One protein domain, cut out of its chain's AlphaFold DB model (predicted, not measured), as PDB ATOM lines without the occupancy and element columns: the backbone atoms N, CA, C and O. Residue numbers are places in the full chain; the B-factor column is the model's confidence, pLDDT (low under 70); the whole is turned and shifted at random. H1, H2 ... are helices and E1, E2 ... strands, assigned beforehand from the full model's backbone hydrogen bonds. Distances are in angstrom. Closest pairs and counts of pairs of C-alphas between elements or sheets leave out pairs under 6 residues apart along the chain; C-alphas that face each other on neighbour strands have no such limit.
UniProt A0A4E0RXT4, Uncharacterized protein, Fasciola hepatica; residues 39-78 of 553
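This is residues 39 to 78 of the 553 residues of an uncharacterized protein of Fasciola hepatica (UniProt A0A4E0RXT4). There is little regular structure: a small two-strand hairpin, E1 and E2, sits in the middle, with the loop through residues 47 to 53 on one side and the short helix H1 with residues 74 to 78 on the other, while the first printed residues, from Gly 39, pass over one face of the hairpin. The printed part has 40 residues, of which 10 are in named elements, in the order E1, E2, H1, a mixed class with an antiparallel sheet E1 - E2. It is compact, with a radius of gyration of the C-alphas of 9.0 A and spans of 22 by 21 by 12 A.

E1, residues 55 to 57, begins at C-alpha 55 (-23.587, -2.889, -9.449) and is 6.2 A long. E2, residues 64 to 66, is 6.2 A long. H1, residues 70 to 73, is 6.3 A long and ends at C-alpha 73 (-15.032, 7.767, -10.396).

E1 and E2 form an antiparallel hairpin, their directions at 136 degrees. N 55 and O 66, 2.8 A apart, are within hydrogen-bond range. The closest C-alphas of E1 and H1, those of Val 57 and Thr 71, are 7.7 A apart. H1 is too short for an O i to N i+4 pair; its one O i to N i+3 pair is within range.

The C-alphas farthest apart, of Glu 52 and His 78, are 26.7 A apart. The printed part has no cut. The link E1 to E2 is short and E2 to H1 tight. Residues 39 and 73 have pLDDT under 70.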
ATOM      1  N   GLY A  39     -15.983   1.442   0.503       62.69
ATOM      2  CA  GLY A  39     -16.508   0.803  -0.709       62.69
ATOM      3  C   GLY A  39     -16.928  -0.655  -0.495       62.69
ATOM      4  O   GLY A  39     -16.438  -1.323   0.416       62.69
ATOM      5  N   GLY A  40     -17.860  -1.115  -1.332       84.44
ATOM      6  CA  GLY A  40     -18.629  -2.345  -1.140       84.44
ATOM      7  C   GLY A  40     -17.852  -3.659  -1.253       84.44
ATOM      8  O   GLY A  40     -16.616  -3.703  -1.253       84.44
ATOM      9  N   PHE A  41     -18.623  -4.743  -1.319       93.38
ATOM     10  CA  PHE A  41     -18.148  -6.125  -1.409       93.38
ATOM     11  C   PHE A  41     -17.238  -6.355  -2.627       93.38
ATOM     12  O   PHE A  41     -17.338  -5.668  -3.643       93.38
ATOM     13  N   VAL A  42     -16.343  -7.339  -2.538       94.38
ATOM     14  CA  VAL A  42     -15.450  -7.755  -3.639       94.38
ATOM     15  C   VAL A  42     -15.684  -9.217  -4.019       94.38
ATOM     16  O   VAL A  42     -16.186  -9.983  -3.207       94.38
ATOM     17  N   GLY A  43     -15.332  -9.632  -5.237       94.31
ATOM     18  CA  GLY A  43     -15.608 -11.001  -5.710       94.31
ATOM     19  C   GLY A  43     -16.856 -11.138  -6.579       94.31
ATOM     20  O   GLY A  43     -17.215 -12.256  -6.949       94.31
ATOM     21  N   CYS A  44     -17.494 -10.026  -6.947       95.44
ATOM     22  CA  CYS A  44     -18.775 -10.033  -7.649       95.44
ATOM     23  C   CYS A  44     -18.733 -10.596  -9.085       95.44
ATOM     24  O   CYS A  44     -19.769 -10.971  -9.623       95.44
ATOM     25  N   ILE A  45     -17.545 -10.739  -9.692       93.69
ATOM     26  CA  ILE A  45     -17.369 -11.479 -10.961       93.69
ATOM     27  C   ILE A  45     -17.515 -12.999 -10.752       93.69
ATOM     28  O   ILE A  45     -17.757 -13.742 -11.702       93.69
ATOM     29  N   ARG A  46     -17.318 -13.495  -9.522       90.44
ATOM     30  CA  ARG A  46     -17.246 -14.932  -9.208       90.44
ATOM     31  C   ARG A  46     -18.446 -15.457  -8.429       90.44
ATOM     32  O   ARG A  46     -18.762 -16.636  -8.572       90.44
ATOM     33  N   GLN A  47     -19.098 -14.624  -7.625       90.62
ATOM     34  CA  GLN A  47     -20.335 -14.940  -6.908       90.62
ATOM     35  C   GLN A  47     -21.180 -13.673  -6.796       90.62
ATOM     36  O   GLN A  47     -20.626 -12.590  -6.651       90.62
ATOM     37  N   ASP A  48     -22.505 -13.797  -6.802       93.19
ATOM     38  CA  ASP A  48     -23.360 -12.644  -6.526       93.19
ATOM     39  C   ASP A  48     -23.287 -12.287  -5.030       93.19
ATOM     40  O   ASP A  48     -23.729 -13.058  -4.168       93.19
ATOM     41  N   VAL A  49     -22.633 -11.162  -4.737       95.00
ATOM     42  CA  VAL A  49     -22.312 -10.656  -3.386       95.00
ATOM     43  C   VAL A  49     -22.607  -9.162  -3.232       95.00
ATOM     44  O   VAL A  49     -22.274  -8.574  -2.207       95.00
ATOM     45  N   CYS A  50     -23.185  -8.536  -4.257       95.12
ATOM     46  CA  CYS A  50     -23.560  -7.131  -4.206       95.12
ATOM     47  C   CYS A  50     -24.921  -6.972  -3.531       95.12
ATOM     48  O   CYS A  50     -25.784  -7.842  -3.642       95.12
ATOM     49  N   LEU A  51     -25.137  -5.840  -2.860       92.00
ATOM     50  CA  LEU A  51     -26.481  -5.469  -2.420       92.00
ATOM     51  C   LEU A  51     -27.363  -5.135  -3.639       92.00
ATOM     52  O   LEU A  51     -26.852  -4.812  -4.711       92.00
ATOM     53  N   GLU A  52     -28.690  -5.168  -3.486       89.75
ATOM     54  CA  GLU A  52     -29.634  -4.894  -4.590       89.75
ATOM     55  C   GLU A  52     -29.400  -3.511  -5.236       89.75
ATOM     56  O   GLU A  52     -29.464  -3.364  -6.460       89.75
ATOM     57  N   GLU A  53     -29.039  -2.523  -4.407       91.38
ATOM     58  CA  GLU A  53     -28.665  -1.150  -4.778       91.38
ATOM     59  C   GLU A  53     -27.296  -1.035  -5.482       91.38
ATOM     60  O   GLU A  53     -26.951   0.039  -5.972       91.38
ATOM     61  N   GLU A  54     -26.482  -2.093  -5.507       93.12
ATOM     62  CA  GLU A  54     -25.112  -2.076  -6.026       93.12
ATOM     63  C   GLU A  54     -24.991  -2.748  -7.404       93.12
ATOM     64  O   GLU A  54     -25.759  -3.624  -7.814       93.12
ATOM     65  N   VAL A  55     -23.977  -2.329  -8.155       93.19
ATOM     66  CA  VAL A  55     -23.587  -2.889  -9.449       93.19
ATOM     67  C   VAL A  55     -22.191  -3.479  -9.312       93.19
ATOM     68  O   VAL A  55     -21.294  -2.848  -8.754       93.19
ATOM     69  N   CYS A  56     -22.005  -4.689  -9.839       95.56
ATOM     70  CA  CYS A  56     -20.678  -5.267  -9.982       95.56
ATOM     71  C   CYS A  56     -19.919  -4.550 -11.103       95.56
ATOM     72  O   CYS A  56     -20.352  -4.576 -12.256       95.56
ATOM     73  N   VAL A  57     -18.788  -3.932 -10.772       93.81
ATOM     74  CA  VAL A  57     -17.877  -3.308 -11.740       93.81
ATOM     75  C   VAL A  57     -16.583  -4.114 -11.795       93.81
ATOM     76  O   VAL A  57     -16.010  -4.437 -10.753       93.81
ATOM     77  N   ASP A  58     -16.122  -4.445 -13.005       92.12
ATOM     78  CA  ASP A  58     -14.859  -5.162 -13.215       92.12
ATOM     79  C   ASP A  58     -13.661  -4.249 -12.909       92.12
ATOM     80  O   ASP A  58     -13.253  -3.411 -13.714       92.12
ATOM     81  N   ASP A  59     -13.074  -4.439 -11.727       88.62
ATOM     82  CA  ASP A  59     -11.851  -3.777 -11.263       88.62
ATOM     83  C   ASP A  59     -10.570  -4.364 -11.892       88.62
ATOM     84  O   ASP A  59      -9.459  -4.027 -11.482       88.62
ATOM     85  N   ASN A  60     -10.728  -5.224 -12.905       87.19
ATOM     86  CA  ASN A  60      -9.739  -6.103 -13.527       87.19
ATOM     87  C   ASN A  60      -9.190  -7.218 -12.621       87.19
ATOM     88  O   ASN A  60      -8.261  -7.915 -13.045       87.19
ATOM     89  N   LEU A  61      -9.770  -7.425 -11.434       89.56
ATOM     90  CA  LEU A  61      -9.254  -8.325 -10.407       89.56
ATOM     91  C   LEU A  61     -10.279  -9.393  -9.984       89.56
ATOM     92  O   LEU A  61     -10.131 -10.558 -10.355       89.56
ATOM     93  N   PHE A  62     -11.311  -9.001  -9.231       92.06
ATOM     94  CA  PHE A  62     -12.376  -9.882  -8.719       92.06
ATOM     95  C   PHE A  62     -13.786  -9.293  -8.884       92.06
ATOM     96  O   PHE A  62     -14.777  -9.972  -8.607       92.06
ATOM     97  N   GLY A  63     -13.875  -8.046  -9.338       93.44
ATOM     98  CA  GLY A  63     -15.084  -7.244  -9.330       93.44
ATOM     99  C   GLY A  63     -15.327  -6.609  -7.967       93.44
ATOM    100  O   GLY A  63     -15.194  -7.270  -6.930       93.44
ATOM    101  N   LYS A  64     -15.739  -5.341  -7.981       94.00
ATOM    102  CA  LYS A  64     -16.148  -4.586  -6.797       94.00
ATOM    103  C   LYS A  64     -17.603  -4.142  -6.932       94.00
ATOM    104  O   LYS A  64     -17.999  -3.600  -7.962       94.00
ATOM    105  N   CYS A  65     -18.380  -4.359  -5.881       94.94
ATOM    106  CA  CYS A  65     -19.726  -3.835  -5.740       94.94
ATOM    107  C   CYS A  65     -19.655  -2.342  -5.420       94.94
ATOM    108  O   CYS A  65     -18.949  -1.910  -4.503       94.94
ATOM    109  N   LEU A  66     -20.353  -1.552  -6.230       93.56
ATOM    110  CA  LEU A  66     -20.398  -0.100  -6.141       93.56
ATOM    111  C   LEU A  66     -21.842   0.359  -6.326       93.56
ATOM    112  O   LEU A  66     -22.532  -0.107  -7.232       93.56
ATOM    113  N   ASN A  67     -22.291   1.318  -5.522       92.50
ATOM    114  CA  ASN A  67     -23.533   2.028  -5.816       92.50
ATOM    115  C   ASN A  67     -23.405   2.730  -7.195       92.50
ATOM    116  O   ASN A  67     -22.360   3.345  -7.445       92.50
ATOM    117  N   PRO A  68     -24.426   2.676  -8.079       87.44
ATOM    118  CA  PRO A  68     -24.434   3.325  -9.393       87.44
ATOM    119  C   PRO A  68     -23.906   4.763  -9.414       87.44
ATOM    120  O   PRO A  68     -23.184   5.133 -10.339       87.44
ATOM    121  N   GLU A  69     -24.207   5.567  -8.395       85.94
ATOM    122  CA  GLU A  69     -23.776   6.967  -8.309       85.94
ATOM    123  C   GLU A  69     -22.253   7.103  -8.142       85.94
ATOM    124  O   GLU A  69     -21.644   8.015  -8.706       85.94
ATOM    125  N   ALA A  70     -21.620   6.152  -7.446       78.25
ATOM    126  CA  ALA A  70     -20.176   6.110  -7.213       78.25
ATOM    127  C   ALA A  70     -19.370   5.548  -8.402       78.25
ATOM    128  O   ALA A  70     -18.172   5.816  -8.506       78.25
ATOM    129  N   THR A  71     -20.002   4.806  -9.323       71.88
ATOM    130  CA  THR A  71     -19.313   4.152 -10.461       71.88
ATOM    131  C   THR A  71     -18.591   5.122 -11.404       71.88
ATOM    132  O   THR A  71     -17.670   4.722 -12.112       71.88
ATOM    133  N   ARG A  72     -18.960   6.410 -11.392       72.62
ATOM    134  CA  ARG A  72     -18.394   7.454 -12.267       72.62
ATOM    135  C   ARG A  72     -16.921   7.787 -11.999       72.62
ATOM    136  O   ARG A  72     -16.324   8.486 -12.812       72.62
ATOM    137  N   PHE A  73     -16.355   7.335 -10.876       65.81
ATOM    138  CA  PHE A  73     -15.032   7.767 -10.396       65.81
ATOM    139  C   PHE A  73     -14.075   6.626 -10.014       65.81
ATOM    140  O   PHE A  73     -12.994   6.890  -9.493       65.81
ATOM    141  N   THR A  74     -14.431   5.360 -10.248       70.88
ATOM    142  CA  THR A  74     -13.519   4.241  -9.961       70.88
ATOM    143  C   THR A  74     -12.546   3.987 -11.105       70.88
ATOM    144  O   THR A  74     -12.866   3.288 -12.065       70.88
ATOM    145  N   GLU A  75     -11.329   4.512 -10.956       77.19
ATOM    146  CA  GLU A  75     -10.159   4.048 -11.707       77.19
ATOM    147  C   GLU A  75      -9.903   2.541 -11.462       77.19
ATOM    148  O   GLU A  75     -10.216   2.027 -10.379       77.19
ATOM    149  N   PRO A  76      -9.309   1.806 -12.425       79.00
ATOM    150  CA  PRO A  76      -8.917   0.411 -12.227       79.00
ATOM    151  C   PRO A  76      -7.979   0.247 -11.024       79.00
ATOM    152  O   PRO A  76      -6.997   0.979 -10.884       79.00
ATOM    153  N   THR A  77      -8.241  -0.734 -10.155       79.31
ATOM    154  CA  THR A  77      -7.487  -0.897  -8.897       79.31
ATOM    155  C   THR A  77      -6.096  -1.483  -9.164       79.31
ATOM    156  O   THR A  77      -5.879  -2.695  -9.121       79.31
ATOM    157  N   HIS A  78      -5.126  -0.612  -9.446       84.06
ATOM    158  CA  HIS A  78      -3.757  -1.012  -9.756       84.06
ATOM    159  C   HIS A  78      -3.007  -1.525  -8.512       84.06
ATOM    160  O   HIS A  78      -2.373  -0.769  -7.768       84.06
TER     161      HIS A  78